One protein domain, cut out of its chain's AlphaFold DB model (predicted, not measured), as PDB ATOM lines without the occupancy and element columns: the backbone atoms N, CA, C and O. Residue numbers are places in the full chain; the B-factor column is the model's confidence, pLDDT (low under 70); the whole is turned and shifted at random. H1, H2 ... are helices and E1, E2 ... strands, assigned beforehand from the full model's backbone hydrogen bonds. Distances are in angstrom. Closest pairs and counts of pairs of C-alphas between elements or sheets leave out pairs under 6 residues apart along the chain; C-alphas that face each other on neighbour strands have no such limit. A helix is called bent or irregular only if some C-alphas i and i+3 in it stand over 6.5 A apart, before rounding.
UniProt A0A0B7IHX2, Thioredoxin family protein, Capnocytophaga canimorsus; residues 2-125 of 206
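This is residues 2 to 125 of the 206 residues of the protein "Thioredoxin family protein" of Capnocytophaga canimorsus (UniProt A0A0B7IHX2). Three long helices, H1, H3 and H4a, lie side by side in a bundle that goes up and down, each running against the one before it. At one end H2 packs on H4b, the short arm of the bent helix H4; at the other a two-stranded hairpin, E1 and E2, packs through E2 on the first part of H1. The printed part has 124 residues, with two named strands and four named helices in the order E1, E2, H1, H2, H3, H4 along the chain; the sheet, E1 - E2, is antiparallel, and the class is mostly helix. The whole is loose, with a radius of gyration of the C-alphas of 17.0 A and spans of 51 by 39 by 24 A.

E1, residues 19 to 25, and E2, residues 28 to 34, are an antiparallel hairpin at 161 degrees; N 23 and O 30 are within hydrogen-bond range at 2.8 A. H1, residues 38 to 58, comes closest to E2 at the C-alphas of Ala 40 and Phe 33, 5.3 A apart. H2, residues 60 to 65, and H1 meet only through their link. H3, residues 68 to 88, touches H1 with residues 78 to 86 alone, opposite ways at a shallow tilt of 19 degrees; the closest C-alphas, of Lys 49 and Tyr 82, are 6.9 A apart. H4, residues 93 to 122, was assigned as one helix by its hydrogen bonds but is bent, with C-alphas 112 and 115 7.4 A apart; its arms are H4a, residues 93 to 112, and H4b, residues 115 to 122. H3 and H4a are a helical hairpin at a shallow tilt of 11 degrees, closest at the C-alphas of Leu 86 and Ile 96, 6.7 A. H4b touches H2, about perpendicular at 88 degrees, closest at the C-alphas of His 118 and Lys 65, 5.3 A. In H1, H2, H3, H4a and H4b every O i to N i+4 pair is within hydrogen-bond range.

E1 begins at C-alpha 19 (38.498, 40.343, -57.329). H1 measures 30.3 A, H3 30.2 A and H4a 28.4 A. H4b ends at C-alpha 122 (32.922, 28.022, -13.416).

The farthest C-alphas, of Gly 15 and Ser 124, are 52.5 A apart. The printed part has no cut, and the links between named elements are tight. Residues 2 to 18 hold no named element. Residues 2 to 5 and 26 to 27 have pLDDT under 70.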
ATOM      1  N   TYR A   2      40.404  16.778 -41.902       40.12
ATOM      2  CA  TYR A   2      39.395  17.756 -42.319       40.12
ATOM      3  C   TYR A   2      40.143  18.896 -43.006       40.12
ATOM      4  O   TYR A   2      41.012  19.492 -42.385       40.12
ATOM      5  N   ALA A   3      39.858  19.151 -44.282       48.25
ATOM      6  CA  ALA A   3      40.347  20.351 -44.947       48.25
ATOM      7  C   ALA A   3      39.837  21.579 -44.174       48.25
ATOM      8  O   ALA A   3      38.630  21.690 -43.928       48.25
ATOM      9  N   ASP A   4      40.756  22.456 -43.771       60.41
ATOM     10  CA  ASP A   4      40.456  23.705 -43.078       60.41
ATOM     11  C   ASP A   4      39.500  24.543 -43.932       60.41
ATOM     12  O   ASP A   4      39.849  25.049 -44.999       60.41
ATOM     13  N   LYS A   5      38.247  24.665 -43.490       67.12
ATOM     14  CA  LYS A   5      37.273  25.539 -44.147       67.12
ATOM     15  C   LYS A   5      37.589  26.981 -43.765       67.12
ATOM     16  O   LYS A   5      37.449  27.343 -42.598       67.12
ATOM     17  N   ILE A   6      37.954  27.811 -44.740       71.81
ATOM     18  CA  ILE A   6      38.023  29.263 -44.551       71.81
ATOM     19  C   ILE A   6      36.657  29.896 -44.835       71.81
ATOM     20  O   ILE A   6      36.021  29.615 -45.849       71.81
ATOM     21  N   TYR A   7      36.209  30.770 -43.936       78.19
ATOM     22  CA  TYR A   7      35.059  31.640 -44.167       78.19
ATOM     23  C   TYR A   7      35.578  33.046 -44.437       78.19
ATOM     24  O   TYR A   7      36.185  33.662 -43.561       78.19
ATOM     25  N   ILE A   8      35.343  33.535 -45.652       82.25
ATOM     26  CA  ILE A   8      35.773  34.862 -46.090       82.25
ATOM     27  C   ILE A   8      34.535  35.767 -46.055       82.25
ATOM     28  O   ILE A   8      33.609  35.528 -46.833       82.25
ATOM     29  N   PRO A   9      34.459  36.759 -45.147       83.75
ATOM     30  CA  PRO A   9      33.384  37.738 -45.184       83.75
ATOM     31  C   PRO A   9      33.540  38.596 -46.438       83.75
ATOM     32  O   PRO A   9      34.635  39.077 -46.724       83.75
ATOM     33  N   ILE A  10      32.452  38.766 -47.185       88.19
ATOM     34  CA  ILE A  10      32.439  39.567 -48.406       88.19
ATOM     35  C   ILE A  10      31.299  40.577 -48.312       88.19
ATOM     36  O   ILE A  10      30.151  40.204 -48.074       88.19
ATOM     37  N   PHE A  11      31.617  41.843 -48.549       88.62
ATOM     38  CA  PHE A  11      30.652  42.895 -48.821       88.62
ATOM     39  C   PHE A  11      30.656  43.229 -50.311       88.62
ATOM     40  O   PHE A  11      31.710  43.447 -50.910       88.62
ATOM     41  N   LEU A  12      29.465  43.287 -50.901       88.12
ATOM     42  CA  LEU A  12      29.241  43.635 -52.300       88.12
ATOM     43  C   LEU A  12      28.049  44.582 -52.394       88.12
ATOM     44  O   LEU A  12      26.987  44.289 -51.842       88.12
ATOM     45  N   LYS A  13      28.202  45.680 -53.138       85.25
ATOM     46  CA  LYS A  13      27.065  46.497 -53.573       85.25
ATOM     47  C   LYS A  13      26.510  45.934 -54.881       85.25
ATOM     48  O   LYS A  13      27.229  45.327 -55.679       85.25
ATOM     49  N   GLN A  14      25.211  46.113 -55.098       86.12
ATOM     50  CA  GLN A  14      24.549  45.649 -56.315       86.12
ATOM     51  C   GLN A  14      25.234  46.236 -57.558       86.12
ATOM     52  O   GLN A  14      25.417  47.444 -57.660       86.12
ATOM     53  N   GLY A  15      25.596  45.371 -58.507       86.06
ATOM     54  CA  GLY A  15      26.255  45.768 -59.757       86.06
ATOM     55  C   GLY A  15      27.773  45.965 -59.657       86.06
ATOM     56  O   GLY A  15      28.423  46.085 -60.696       86.06
ATOM     57  N   GLU A  16      28.358  45.938 -58.457       87.19
ATOM     58  CA  GLU A  16      29.810  46.003 -58.287       87.19
ATOM     59  C   GLU A  16      30.467  44.623 -58.417       87.19
ATOM     60  O   GLU A  16      29.860  43.577 -58.179       87.19
ATOM     61  N   LYS A  17      31.743  44.625 -58.810       86.44
ATOM     62  CA  LYS A  17      32.576  43.424 -58.928       86.44
ATOM     63  C   LYS A  17      33.752  43.530 -57.971       86.44
ATOM     64  O   LYS A  17      34.340  44.602 -57.831       86.44
ATOM     65  N   ILE A  18      34.130  42.402 -57.381       88.25
ATOM     66  CA  ILE A  18      35.322  42.286 -56.546       88.25
ATOM     67  C   ILE A  18      36.203  41.151 -57.051       88.25
ATOM     68  O   ILE A  18      35.704  40.111 -57.479       88.25
ATOM     69  N   ASN A  19      37.514  41.363 -57.002       88.44
ATOM     70  CA  ASN A  19      38.498  40.343 -57.329       88.44
ATOM     71  C   ASN A  19      39.106  39.827 -56.028       88.44
ATOM     72  O   ASN A  19      39.599  40.613 -55.217       88.44
ATOM     73  N   ILE A  20      39.065  38.512 -55.841       89.44
ATOM     74  CA  ILE A  20      39.591  37.844 -54.654       89.44
ATOM     75  C   ILE A  20      40.726  36.940 -55.108       89.44
ATOM     76  O   ILE A  20      40.529  36.078 -55.963       89.44
ATOM     77  N   GLN A  21      41.903  37.131 -54.527       87.88
ATOM     78  CA  GLN A  21      43.011  36.200 -54.668       87.88
ATOM     79  C   GLN A  21      43.065  35.322 -53.424       87.88
ATOM     80  O   GLN A  21      43.133  35.833 -52.310       87.88
ATOM     81  N   ILE A  22      43.024  34.004 -53.614       86.94
ATOM     82  CA  ILE A  22      43.158  33.034 -52.527       86.94
ATOM     83  C   ILE A  22      44.514  32.360 -52.677       86.94
ATOM     84  O   ILE A  22      44.779  31.711 -53.686       86.94
ATOM     85  N   ASP A  23      45.357  32.530 -51.667       83.38
ATOM     86  CA  ASP A  23      46.607  31.801 -51.513       83.38
ATOM     87  C   ASP A  23      46.386  30.670 -50.504       83.38
ATOM     88  O   ASP A  23      45.984  30.903 -49.360       83.38
ATOM     89  N   SER A  24      46.604  29.440 -50.952       79.94
ATOM     90  CA  SER A  24      46.463  28.237 -50.144       79.94
ATOM     91  C   SER A  24      47.772  27.470 -50.198       79.94
ATOM     92  O   SER A  24      48.070  26.809 -51.192       79.94
ATOM     93  N   ASN A  25      48.528  27.518 -49.105       77.06
ATOM     94  CA  ASN A  25      49.667  26.633 -48.885       77.06
ATOM     95  C   ASN A  25      49.336  25.612 -47.785       77.06
ATOM     96  O   ASN A  25      48.327  25.741 -47.095       77.06
ATOM     97  N   GLU A  26      50.189  24.599 -47.598       60.66
ATOM     98  CA  GLU A  26      49.964  23.493 -46.646       60.66
ATOM     99  C   GLU A  26      49.748  23.929 -45.181       60.66
ATOM    100  O   GLU A  26      49.373  23.104 -44.352       60.66
ATOM    101  N   LYS A  27      49.992  25.203 -44.836       66.44
ATOM    102  CA  LYS A  27      49.959  25.717 -43.458       66.44
ATOM    103  C   LYS A  27      48.930  26.824 -43.215       66.44
ATOM    104  O   LYS A  27      48.619  27.091 -42.056       66.44
ATOM    105  N   LYS A  28      48.443  27.515 -44.252       71.19
ATOM    106  CA  LYS A  28      47.506  28.640 -44.107       71.19
ATOM    107  C   LYS A  28      46.759  28.915 -45.413       71.19
ATOM    108  O   LYS A  28      47.370  28.990 -46.477       71.19
ATOM    109  N   ILE A  29      45.454  29.167 -45.303       76.38
ATOM    110  CA  ILE A  29      44.646  29.762 -46.375       76.38
ATOM    111  C   ILE A  29      44.509  31.262 -46.095       76.38
ATOM    112  O   ILE A  29      44.142  31.659 -44.986       76.38
ATOM    113  N   GLN A  30      44.818  32.104 -47.079       78.31
ATOM    114  CA  GLN A  30      44.692  33.560 -47.001       78.31
ATOM    115  C   GLN A  30      43.937  34.081 -48.219       78.31
ATOM    116  O   GLN A  30      44.214  33.685 -49.345       78.31
ATOM    117  N   ALA A  31      42.982  34.975 -47.988       83.00
ATOM    118  CA  ALA A  31      42.325  35.726 -49.046       83.00
ATOM    119  C   ALA A  31      42.913  37.139 -49.117       83.00
ATOM    120  O   ALA A  31      43.377  37.662 -48.109       83.00
ATOM    121  N   TYR A  32      42.880  37.748 -50.292       83.81
ATOM    122  CA  TYR A  32      43.232  39.146 -50.493       83.81
ATOM    123  C   TYR A  32      42.220  39.755 -51.449       83.81
ATOM    124  O   TYR A  32      41.925  39.180 -52.502       83.81
ATOM    125  N   PHE A  33      41.701  40.926 -51.100       89.06
ATOM    126  CA  PHE A  33      40.805  41.665 -51.977       89.06
ATOM    127  C   PHE A  33      41.622  42.634 -52.819       89.06
ATOM    128  O   PHE A  33      42.247  43.558 -52.293       89.06
ATOM    129  N   LEU A  34      41.639  42.384 -54.127       84.81
ATOM    130  CA  LEU A  34      42.439  43.141 -55.081       84.81
ATOM    131  C   LEU A  34      41.722  44.428 -55.501       84.81
ATOM    132  O   LEU A  34      40.503  44.457 -55.675       84.81
ATOM    133  N   GLY A  35      42.513  45.471 -55.750       82.50
ATOM    134  CA  GLY A  35      42.040  46.793 -56.156       82.50
ATOM    135  C   GLY A  35      42.291  47.857 -55.089       82.50
ATOM    136  O   GLY A  35      42.491  47.553 -53.918       82.50
ATOM    137  N   ASN A  36      42.292  49.121 -55.511       80.88
ATOM    138  CA  ASN A  36      42.515  50.287 -54.644       80.88
ATOM    139  C   ASN A  36      41.250  51.157 -54.535       80.88
ATOM    140  O   ASN A  36      41.319  52.382 -54.523       80.88
ATOM    141  N   ASN A  37      40.077  50.520 -54.577       86.94
ATOM    142  CA  ASN A  37      38.786  51.184 -54.433       86.94
ATOM    143  C   ASN A  37      38.218  50.949 -53.025       86.94
ATOM    144  O   ASN A  37      38.657  50.057 -52.293       86.94
ATOM    145  N   SER A  38      37.210  51.736 -52.643       86.88
ATOM    146  CA  SER A  38      36.586  51.651 -51.317       86.88
ATOM    147  C   SER A  38      36.019  50.259 -51.014       86.88
ATOM    148  O   SER A  38      36.038  49.834 -49.863       86.88
ATOM    149  N   LEU A  39      35.558  49.528 -52.036       89.12
ATOM    150  CA  LEU A  39      35.039  48.169 -51.889       89.12
ATOM    151  C   LEU A  39      36.135  47.175 -51.466       89.12
ATOM    152  O   LEU A  39      35.934  46.404 -50.529       89.12
ATOM    153  N   ALA A  40      37.301  47.211 -52.115       90.00
ATOM    154  CA  ALA A  40      38.445  46.374 -51.757       90.00
ATOM    155  C   ALA A  40      38.975  46.725 -50.358       90.00
ATOM    156  O   ALA A  40      39.229  45.824 -49.560       90.00
ATOM    157  N   HIS A  41      39.084  48.015 -50.017       90.38
ATOM    158  CA  HIS A  41      39.491  48.441 -48.671       90.38
ATOM    159  C   HIS A  41      38.536  47.931 -47.591       90.38
ATOM    160  O   HIS A  41      38.987  47.409 -46.574       90.38
ATOM    161  N   TYR A  42      37.226  48.011 -47.830       91.88
ATOM    162  CA  TYR A  42      36.244  47.541 -46.861       91.88
ATOM    163  C   TYR A  42      36.265  46.021 -46.680       91.88
ATOM    164  O   TYR A  42      36.240  45.526 -45.558       91.88
ATOM    165  N   ASN A  43      36.412  45.256 -47.760       91.75
ATOM    166  CA  ASN A  43      36.534  43.805 -47.652       91.75
ATOM    167  C   ASN A  43      37.836  43.365 -46.954       91.75
ATOM    168  O   ASN A  43      37.813  42.447 -46.134       91.75
ATOM    169  N   ASN A  44      38.954  44.061 -47.196       89.81
ATOM    170  CA  ASN A  44      40.192  43.845 -46.439       89.81
ATOM    171  C   ASN A  44      40.006  44.176 -44.944       89.81
ATOM    172  O   ASN A  44      40.474  43.427 -44.088       89.81
ATOM    173  N   TYR A  45      39.272  45.246 -44.607       93.25
ATOM    174  CA  TYR A  45      38.883  45.534 -43.222       93.25
ATOM    175  C   TYR A  45      38.085  44.374 -42.602       93.25
ATOM    176  O   TYR A  45      38.452  43.892 -41.530       93.25
ATOM    177  N   LEU A  46      37.042  43.877 -43.279       92.62
ATOM    178  CA  LEU A  46      36.207  42.779 -42.777       92.62
ATOM    179  C   LEU A  46      37.025  41.511 -42.509       92.62
ATOM    180  O   LEU A  46      36.789  40.805 -41.526       92.62
ATOM    181  N   GLN A  47      38.016  41.234 -43.355       89.81
ATOM    182  CA  GLN A  47      38.921  40.110 -43.164       89.81
ATOM    183  C   GLN A  47      39.804  40.273 -41.921       89.81
ATOM    184  O   GLN A  47      39.900  39.337 -41.125       89.81
ATOM    185  N   HIS A  48      40.413  41.443 -41.716       91.38
ATOM    186  CA  HIS A  48      41.208  41.712 -40.513       91.38
ATOM    187  C   HIS A  48      40.345  41.687 -39.247       91.38
ATOM    188  O   HIS A  48      40.718  41.066 -38.254       91.38
ATOM    189  N   LYS A  49      39.134  42.256 -39.294       93.75
ATOM    190  CA  LYS A  49      38.168  42.173 -38.190       93.75
ATOM    191  C   LYS A  49      37.837  40.718 -37.859       93.75
ATOM    192  O   LYS A  49      37.790  40.340 -36.687       93.75
ATOM    193  N   LYS A  50      37.655  39.872 -38.878       90.19
ATOM    194  CA  LYS A  50      37.413  38.438 -38.689       90.19
ATOM    195  C   LYS A  50      38.605  37.724 -38.051       90.19
ATOM    196  O   LYS A  50      38.383  36.824 -37.248       90.19
ATOM    197  N   GLN A  51      39.838  38.117 -38.364       89.81
ATOM    198  CA  GLN A  51      41.032  37.577 -37.702       89.81
ATOM    199  C   GLN A  51      41.038  37.915 -36.207       89.81
ATOM    200  O   GLN A  51      41.109  36.994 -35.399       89.81
ATOM    201  N   ILE A  52      40.815  39.184 -35.847       93.94
ATOM    202  CA  ILE A  52      40.696  39.623 -34.444       93.94
ATOM    203  C   ILE A  52      39.587  38.837 -33.717       93.94
ATOM    204  O   ILE A  52      39.795  38.299 -32.630       93.94
ATOM    205  N   SER A  53      38.409  38.703 -34.340       92.00
ATOM    206  CA  SER A  53      37.281  37.939 -33.780       92.00
ATOM    207  C   SER A  53      37.621  36.450 -33.600       92.00
ATOM    208  O   SER A  53      37.285  35.854 -32.578       92.00
ATOM    209  N   ASN A  54      38.343  35.839 -34.546       90.12
ATOM    210  CA  ASN A  54      38.784  34.447 -34.435       90.12
ATOM    211  C   ASN A  54      39.805  34.255 -33.302       90.12
ATOM    212  O   ASN A  54      39.708  33.278 -32.563       90.12
ATOM    213  N   GLU A  55      40.757  35.176 -33.135       91.38
ATOM    214  CA  GLU A  55      41.734  35.144 -32.038       91.38
ATOM    215  C   GLU A  55      41.051  35.255 -30.670       91.38
ATOM    216  O   GLU A  55      41.368  34.504 -29.740       91.38
ATOM    217  N   PHE A  56      40.046  36.129 -30.558       93.88
ATOM    218  CA  PHE A  56      39.196  36.192 -29.374       93.88
ATOM    219  C   PHE A  56      38.423  34.882 -29.167       93.88
ATOM    220  O   PHE A  56      38.378  34.353 -28.056       93.88
ATOM    221  N   GLN A  57      37.853  34.313 -30.236       91.00
ATOM    222  CA  GLN A  57      37.063  33.083 -30.181       91.00
ATOM    223  C   GLN A  57      37.883  31.868 -29.722       91.00
ATOM    224  O   GLN A  57      37.371  31.051 -28.956       91.00
ATOM    225  N   VAL A  58      39.152  31.760 -30.130       91.75
ATOM    226  CA  VAL A  58      40.078  30.716 -29.645       91.75
ATOM    227  C   VAL A  58      40.226  30.778 -28.124       91.75
ATOM    228  O   VAL A  58      40.259  29.746 -27.457       91.75
ATOM    229  N   ASN A  59      40.235  31.986 -27.562       94.38
ATOM    230  CA  ASN A  59      40.378  32.224 -26.129       94.38
ATOM    231  C   ASN A  59      39.037  32.371 -25.392       94.38
ATOM    232  O   ASN A  59      39.029  32.638 -24.191       94.38
ATOM    233  N   PHE A  60      37.902  32.172 -26.073       95.69
ATOM    234  CA  PHE A  60      36.570  32.468 -25.542       95.69
ATOM    235  C   PHE A  60      36.320  31.802 -24.185       95.69
ATOM    236  O   PHE A  60      35.918  32.459 -23.229       95.69
ATOM    237  N   VAL A  61      36.589  30.499 -24.069       97.12
ATOM    238  CA  VAL A  61      36.338  29.754 -22.824       97.12
ATOM    239  C   VAL A  61      37.157  30.316 -21.664       97.12
ATOM    240  O   VAL A  61      36.619  30.505 -20.576       97.12
ATOM    241  N   GLU A  62      38.432  30.616 -21.894       98.00
ATOM    242  CA  GLU A  62      39.323  31.119 -20.848       98.00
ATOM    243  C   GLU A  62      39.010  32.567 -20.476       98.00
ATOM    244  O   GLU A  62      39.042  32.915 -19.298       98.00
ATOM    245  N   ILE A  63      38.614  33.402 -21.440       98.12
ATOM    246  CA  ILE A  63      38.164  34.773 -21.182       98.12
ATOM    247  C   ILE A  63      36.897  34.774 -20.322       98.12
ATOM    248  O   ILE A  63      36.835  35.487 -19.326       98.12
ATOM    249  N   PHE A  64      35.905  33.940 -20.645       98.38
ATOM    250  CA  PHE A  64      34.634  33.912 -19.912       98.38
ATOM    251  C   PHE A  64      34.715  33.244 -18.532       98.38
ATOM    252  O   PHE A  64      33.805  33.425 -17.724       98.38
ATOM    253  N   LYS A  65      35.784  32.502 -18.231       98.25
ATOM    254  CA  LYS A  65      36.064  32.007 -16.872       98.25
ATOM    255  C   LYS A  65      36.665  33.074 -15.954       98.25
ATOM    256  O   LYS A  65      36.669  32.868 -14.746       98.25
ATOM    257  N   LYS A  66      37.185  34.181 -16.498       98.12
ATOM    258  CA  LYS A  66      37.791  35.253 -15.698       98.12
ATOM    259  C   LYS A  66      36.759  35.923 -14.795       98.12
ATOM    260  O   LYS A  66      35.581  36.025 -15.150       98.12
ATOM    261  N   GLU A  67      37.241  36.419 -13.661       97.75
ATOM    262  CA  GLU A  67      36.505  37.346 -12.803       97.75
ATOM    263  C   GLU A  67      36.233  38.671 -13.526       97.75
ATOM    264  O   GLU A  67      36.906  39.016 -14.503       97.75
ATOM    265  N   VAL A  68      35.253  39.423 -13.020       97.44
ATOM    266  CA  VAL A  68      34.664  40.595 -13.694       97.44
ATOM    267  C   VAL A  68      35.726  41.594 -14.157       97.44
ATOM    268  O   VAL A  68      35.693  42.030 -15.303       97.44
ATOM    269  N   THR A  69      36.706  41.910 -13.308       97.12
ATOM    270  CA  THR A  69      37.764  42.887 -13.613       97.12
ATOM    271  C   THR A  69      38.641  42.468 -14.793       97.12
ATOM    272  O   THR A  69      39.005  43.301 -15.620       97.12
ATOM    273  N   ASP A  70      39.001  41.188 -14.892       98.00
ATOM    274  CA  ASP A  70      39.874  40.711 -15.969       98.00
ATOM    275  C   ASP A  70      39.092  40.394 -17.246       98.00
ATOM    276  O   ASP A  70      39.636  40.527 -18.344       98.00
ATOM    277  N   PHE A  71      37.814  40.028 -17.120       98.44
ATOM    278  CA  PHE A  71      36.898  39.994 -18.255       98.44
ATOM    279  C   PHE A  71      36.699  41.400 -18.841       98.44
ATOM    280  O   PHE A  71      36.825  41.574 -20.050       98.44
ATOM    281  N   GLU A  72      36.484  42.415 -17.996       98.06
ATOM    282  CA  GLU A  72      36.328  43.811 -18.420       98.06
ATOM    283  C   GLU A  72      37.538  44.291 -19.236       98.06
ATOM    284  O   GLU A  72      37.372  44.801 -20.344       98.06
ATOM    285  N   LYS A  73      38.759  44.028 -18.755       97.88
ATOM    286  CA  LYS A  73      39.992  44.326 -19.506       97.88
ATOM    287  C   LYS A  73      40.041  43.618 -20.861       97.88
ATOM    288  O   LYS A  73      40.456  44.223 -21.844       97.88
ATOM    289  N   ALA A  74      39.640  42.348 -20.926       98.06
ATOM    290  CA  ALA A  74      39.651  41.592 -22.177       98.06
ATOM    291  C   ALA A  74      38.670  42.172 -23.209       98.06
ATOM    292  O   ALA A  74      38.997  42.232 -24.393       98.06
ATOM    293  N   ILE A  75      37.496  42.630 -22.765       98.25
ATOM    294  CA  ILE A  75      36.500  43.265 -23.634       98.25
ATOM    295  C   ILE A  75      36.970  44.639 -24.118       98.25
ATOM    296  O   ILE A  75      36.860  44.909 -25.310       98.25
ATOM    297  N   TYR A  76      37.552  45.476 -23.254       97.56
ATOM    298  CA  TYR A  76      38.083  46.771 -23.699       97.56
ATOM    299  C   TYR A  76      39.303  46.636 -24.610       97.56
ATOM    300  O   TYR A  76      39.439  47.408 -25.550       97.56
ATOM    301  N   ASN A  77      40.151  45.625 -24.408       97.94
ATOM    302  CA  ASN A  77      41.230  45.335 -25.353       97.94
ATOM    303  C   ASN A  77      40.675  44.922 -26.732       97.94
ATOM    304  O   ASN A  77      41.191  45.327 -27.770       97.94
ATOM    305  N   LEU A  78      39.592  44.137 -26.775       98.00
ATOM    306  CA  LEU A  78      38.917  43.814 -28.036       98.00
ATOM    307  C   LEU A  78      38.331  45.071 -28.705       98.00
ATOM    308  O   LEU A  78      38.476  45.251 -29.913       98.00
ATOM    309  N   GLU A  79      37.705  45.947 -27.920       97.75
ATOM    310  CA  GLU A  79      37.172  47.231 -28.381       97.75
ATOM    311  C   GLU A  79      38.259  48.153 -28.949       97.75
ATOM    312  O   GLU A  79      38.083  48.736 -30.023       97.75
ATOM    313  N   GLU A  80      39.408  48.232 -28.281       97.94
ATOM    314  CA  GLU A  80      40.573  48.979 -28.747       97.94
ATOM    315  C   GLU A  80      41.107  48.408 -30.067       97.94
ATOM    316  O   GLU A  80      41.332  49.159 -31.014       97.94
ATOM    317  N   ASN A  81      41.218  47.081 -30.191       97.50
ATOM    318  CA  ASN A  81      41.643  46.438 -31.439       97.50
ATOM    319  C   ASN A  81      40.703  46.753 -32.612       97.50
ATOM    320  O   ASN A  81      41.165  47.036 -33.718       97.50
ATOM    321  N   TYR A  82      39.386  46.752 -32.384       97.25
ATOM    322  CA  TYR A  82      38.420  47.156 -33.407       97.25
ATOM    323  C   TYR A  82      38.523  48.640 -33.767       97.25
ATOM    324  O   TYR A  82      38.461  48.982 -34.951       97.25
ATOM    325  N   SER A  83      38.715  49.507 -32.775       95.88
ATOM    326  CA  SER A  83      38.858  50.952 -32.976       95.88
ATOM    327  C   SER A  83      40.131  51.285 -33.758       95.88
ATOM    328  O   SER A  83      40.083  52.012 -34.750       95.88
ATOM    329  N   ASN A  84      41.256  50.670 -33.390       96.25
ATOM    330  CA  ASN A  84      42.530  50.813 -34.090       96.25
ATOM    331  C   ASN A  84      42.435  50.304 -35.533       96.25
ATOM    332  O   ASN A  84      42.946  50.941 -36.460       96.25
ATOM    333  N   LEU A  85      41.740  49.185 -35.763       95.62
ATOM    334  CA  LEU A  85      41.513  48.689 -37.118       95.62
ATOM    335  C   LEU A  85      40.683  49.675 -37.955       95.62
ATOM    336  O   LEU A  85      40.993  49.877 -39.125       95.62
ATOM    337  N   LEU A  86      39.656  50.311 -37.385       94.06
ATOM    338  CA  LEU A  86      38.864  51.320 -38.099       94.06
ATOM    339  C   LEU A  86      39.695  52.553 -38.469       94.06
ATOM    340  O   LEU A  86      39.618  53.021 -39.602       94.06
ATOM    341  N   GLN A  87      40.523  53.041 -37.545       90.38
ATOM    342  CA  GLN A  87      41.332  54.250 -37.737       90.38
ATOM    343  C   GLN A  87      42.489  54.065 -38.728       90.38
ATOM    344  O   GLN A  87      42.917  55.018 -39.375       90.38
ATOM    345  N   THR A  88      43.016  52.846 -38.849       88.56
ATOM    346  CA  THR A  88      44.173  52.552 -39.712       88.56
ATOM    347  C   THR A  88      43.794  52.235 -41.158       88.56
ATOM    348  O   THR A  88      44.660  52.235 -42.036       88.56
ATOM    349  N   GLN A  89      42.515  51.972 -41.439       82.88
ATOM    350  CA  GLN A  89      42.041  51.611 -42.772       82.88
ATOM    351  C   GLN A  89      41.493  52.830 -43.523       82.88
ATOM    352  O   GLN A  89      40.842  53.704 -42.959       82.88
ATOM    353  N   LYS A  90      41.717  52.878 -44.842       84.94
ATOM    354  CA  LYS A  90      41.198  53.934 -45.732       84.94
ATOM    355  C   LYS A  90      39.725  53.688 -46.082       84.94
ATOM    356  O   LYS A  90      39.385  53.449 -47.242       84.94
ATOM    357  N   LEU A  91      38.867  53.670 -45.069       90.44
ATOM    358  CA  LEU A  91      37.431  53.464 -45.231       90.44
ATOM    359  C   LEU A  91      36.714  54.789 -45.486       90.44
ATOM    360  O   LEU A  91      37.120  55.840 -44.997       90.44
ATOM    361  N   VAL A  92      35.633  54.729 -46.261       92.06
ATOM    362  CA  VAL A  92      34.708  55.859 -46.394       92.06
ATOM    363  C   VAL A  92      33.805  55.925 -45.165       92.06
ATOM    364  O   VAL A  92      33.510  54.897 -44.555       92.06
ATOM    365  N   GLU A  93      33.339  57.127 -44.834       92.50
ATOM    366  CA  GLU A  93      32.559  57.415 -43.623       92.50
ATOM    367  C   GLU A  93      31.336  56.500 -43.448       92.50
ATOM    368  O   GLU A  93      31.101  55.988 -42.357       92.50
ATOM    369  N   GLU A  94      30.616  56.199 -44.537       91.06
ATOM    370  CA  GLU A  94      29.481  55.262 -44.534       91.06
ATOM    371  C   GLU A  94      29.853  53.899 -43.919       91.06
ATOM    372  O   GLU A  94      29.125  53.372 -43.079       91.06
ATOM    373  N   TYR A  95      31.005  53.335 -44.302       92.00
ATOM    374  CA  TYR A  95      31.458  52.040 -43.789       92.00
ATOM    375  C   TYR A  95      31.946  52.133 -42.349       92.00
ATOM    376  O   TYR A  95      31.734  51.197 -41.582       92.00
ATOM    377  N   ILE A  96      32.556  53.256 -41.965       94.75
ATOM    378  CA  ILE A  96      32.987  53.483 -40.583       94.75
ATOM    379  C   ILE A  96      31.768  53.451 -39.658       94.75
ATOM    380  O   ILE A  96      31.748  52.662 -38.719       94.75
ATOM    381  N   ILE A  97      30.711  54.201 -39.981       93.94
ATOM    382  CA  ILE A  97      29.482  54.266 -39.172       93.94
ATOM    383  C   ILE A  97      28.823  52.884 -39.032       93.94
ATOM    384  O   ILE A  97      28.374  52.501 -37.945       93.94
ATOM    385  N   ILE A  98      28.754  52.117 -40.126       93.19
ATOM    386  CA  ILE A  98      28.191  50.757 -40.118       93.19
ATOM    387  C   ILE A  98      29.002  49.846 -39.190       93.19
ATOM    388  O   ILE A  98      28.432  49.105 -38.384       93.19
ATOM    389  N   GLU A  99      30.327  49.903 -39.273       95.00
ATOM    390  CA  GLU A  99      31.196  49.030 -38.492       95.00
ATOM    391  C   GLU A  99      31.305  49.432 -37.027       95.00
ATOM    392  O   GLU A  99      31.334  48.549 -36.173       95.00
ATOM    393  N   GLU A 100      31.279  50.723 -36.702       96.06
ATOM    394  CA  GLU A 100      31.179  51.203 -35.320       96.06
ATOM    395  C   GLU A 100      29.931  50.638 -34.637       96.06
ATOM    396  O   GLU A 100      30.017  50.066 -33.545       96.06
ATOM    397  N   LYS A 101      28.774  50.698 -35.312       96.25
ATOM    398  CA  LYS A 101      27.544  50.060 -34.828       96.25
ATOM    399  C   LYS A 101      27.705  48.548 -34.690       96.25
ATOM    400  O   LYS A 101      27.367  47.991 -33.644       96.25
ATOM    401  N   SER A 102      28.239  47.876 -35.712       95.75
ATOM    402  CA  SER A 102      28.451  46.427 -35.666       95.75
ATOM    403  C   SER A 102      29.336  46.012 -34.488       95.75
ATOM    404  O   SER A 102      29.005  45.032 -33.817       95.75
ATOM    405  N   ASN A 103      30.437  46.732 -34.250       97.19
ATOM    406  CA  ASN A 103      31.388  46.482 -33.166       97.19
ATOM    407  C   ASN A 103      30.722  46.707 -31.811       97.19
ATOM    408  O   ASN A 103      30.808  45.846 -30.935       97.19
ATOM    409  N   LYS A 104      29.974  47.809 -31.663       98.00
ATOM    410  CA  LYS A 104      29.206  48.105 -30.449       98.00
ATOM    411  C   LYS A 104      28.261  46.959 -30.088       98.00
ATOM    412  O   LYS A 104      28.223  46.548 -28.931       98.00
ATOM    413  N   TYR A 105      27.517  46.421 -31.053       98.50
ATOM    414  CA  TYR A 105      26.585  45.319 -30.792       98.50
ATOM    415  C   TYR A 105      27.280  43.989 -30.498       98.50
ATOM    416  O   TYR A 105      26.790  43.227 -29.667       98.50
ATOM    417  N   GLU A 106      28.417  43.703 -31.138       97.62
ATOM    418  CA  GLU A 106      29.216  42.507 -30.839       97.62
ATOM    419  C   GLU A 106      29.763  42.556 -29.405       97.62
ATOM    420  O   GLU A 106      29.566  41.618 -28.632       97.62
ATOM    421  N   LEU A 107      30.346  43.688 -29.004       98.31
ATOM    422  CA  LEU A 107      30.843  43.905 -27.643       98.31
ATOM    423  C   LEU A 107      29.708  43.866 -26.613       98.31
ATOM    424  O   LEU A 107      29.839  43.224 -25.571       98.31
ATOM    425  N   ALA A 108      28.573  44.505 -26.904       98.56
ATOM    426  CA  ALA A 108      27.399  44.474 -26.039       98.56
ATOM    427  C   ALA A 108      26.848  43.056 -25.855       98.56
ATOM    428  O   ALA A 108      26.502  42.677 -24.740       98.56
ATOM    429  N   LEU A 109      26.817  42.239 -26.910       98.31
ATOM    430  CA  LEU A 109      26.418  40.837 -26.797       98.31
ATOM    431  C   LEU A 109      27.337  40.072 -25.837       98.31
ATOM    432  O   LEU A 109      26.841  39.343 -24.981       98.31
ATOM    433  N   LEU A 110      28.657  40.258 -25.935       98.19
ATOM    434  CA  LEU A 110      29.613  39.619 -25.025       98.19
ATOM    435  C   LEU A 110      29.373  40.037 -23.565       98.19
ATOM    436  O   LEU A 110      29.368  39.175 -22.682       98.19
ATOM    437  N   LYS A 111      29.111  41.330 -23.328       98.12
ATOM    438  CA  LYS A 111      28.758  41.888 -22.011       98.12
ATOM    439  C   LYS A 111      27.442  41.289 -21.485       98.12
ATOM    440  O   LYS A 111      27.380  40.852 -20.338       98.12
ATOM    441  N   GLU A 112      26.407  41.187 -22.319       97.31
ATOM    442  CA  GLU A 112      25.099  40.609 -21.960       97.31
ATOM    443  C   GLU A 112      25.215  39.128 -21.559       97.31
ATOM    444  O   GLU A 112      24.641  38.694 -20.557       97.31
ATOM    445  N   ILE A 113      25.981  38.326 -22.306       96.75
ATOM    446  CA  ILE A 113      26.061  36.877 -22.062       96.75
ATOM    447  C   ILE A 113      27.072  36.477 -20.980       96.75
ATOM    448  O   ILE A 113      27.104  35.298 -20.604       96.75
ATOM    449  N   TYR A 114      27.900  37.397 -20.483       97.88
ATOM    450  CA  TYR A 114      28.979  37.083 -19.544       97.88
ATOM    451  C   TYR A 114      28.506  36.429 -18.246       97.88
ATOM    452  O   TYR A 114      28.934  35.296 -18.000       97.88
ATOM    453  N   PRO A 115      27.568  37.001 -17.465       96.62
ATOM    454  CA  PRO A 115      27.184  36.428 -16.174       96.62
ATOM    455  C   PRO A 115      26.694  34.979 -16.277       96.62
ATOM    456  O   PRO A 115      27.108  34.098 -15.515       96.62
ATOM    457  N   LYS A 116      25.845  34.697 -17.275       95.06
ATOM    458  CA  LYS A 116      25.320  33.345 -17.512       95.06
ATOM    459  C   LYS A 116      26.401  32.384 -18.010       95.06
ATOM    460  O   LYS A 116      26.402  31.211 -17.632       95.06
ATOM    461  N   THR A 117      27.311  32.860 -18.856       96.75
ATOM    462  CA  THR A 117      28.344  32.024 -19.472       96.75
ATOM    463  C   THR A 117      29.426  31.683 -18.460       96.75
ATOM    464  O   THR A 117      29.754  30.505 -18.331       96.75
ATOM    465  N   HIS A 118      29.884  32.665 -17.682       98.25
ATOM    466  CA  HIS A 118      30.792  32.461 -16.560       98.25
ATOM    467  C   HIS A 118      30.208  31.417 -15.603       98.25
ATOM    468  O   HIS A 118      30.801  30.358 -15.424       98.25
ATOM    469  N   LYS A 119      28.971  31.613 -15.115       96.94
ATOM    470  CA  LYS A 119      28.310  30.650 -14.215       96.94
ATOM    471  C   LYS A 119      28.231  29.242 -14.787       96.94
ATOM    472  O   LYS A 119      28.403  28.262 -14.066       96.94
ATOM    473  N   ARG A 120      27.970  29.101 -16.085       96.62
ATOM    474  CA  ARG A 120      27.935  27.784 -16.729       96.62
ATOM    475  C   ARG A 120      29.306  27.095 -16.704       96.62
ATOM    476  O   ARG A 120      29.343  25.880 -16.481       96.62
ATOM    477  N   LEU A 121      30.381  27.853 -16.934       97.81
ATOM    478  CA  LEU A 121      31.760  27.368 -17.052       97.81
ATOM    479  C   LEU A 121      32.444  27.145 -15.695       97.81
ATOM    480  O   LEU A 121      33.134  26.143 -15.539       97.81
ATOM    481  N   THR A 122      32.240  28.037 -14.725       97.81
ATOM    482  CA  THR A 122      32.922  28.022 -13.416       97.81
ATOM    483  C   THR A 122      32.049  27.487 -12.283       97.81
ATOM    484  O   THR A 122      32.562  27.142 -11.228       97.81
ATOM    485  N   LYS A 123      30.727  27.401 -12.494       97.31
ATOM    486  CA  LYS A 123      29.697  27.135 -11.467       97.31
ATOM    487  C   LYS A 123      29.526  28.253 -10.432       97.31
ATOM    488  O   LYS A 123      28.641  28.142  -9.587       97.31
ATOM    489  N   SER A 124      30.257  29.358 -10.573       96.00
ATOM    490  CA  SER A 124      30.171  30.537  -9.708       96.00
ATOM    491  C   SER A 124      29.304  31.620 -10.341       96.00
ATOM    492  O   SER A 124      29.382  31.875 -11.537       96.00
ATOM    493  N   ALA A 125      28.427  32.253  -9.566       94.62
ATOM    494  CA  ALA A 125      27.643  33.378 -10.067       94.62
ATOM    495  C   ALA A 125      28.472  34.665  -9.998       94.62
ATOM    496  O   ALA A 125      29.089  34.943  -8.976       94.62
TER     497      ALA A 125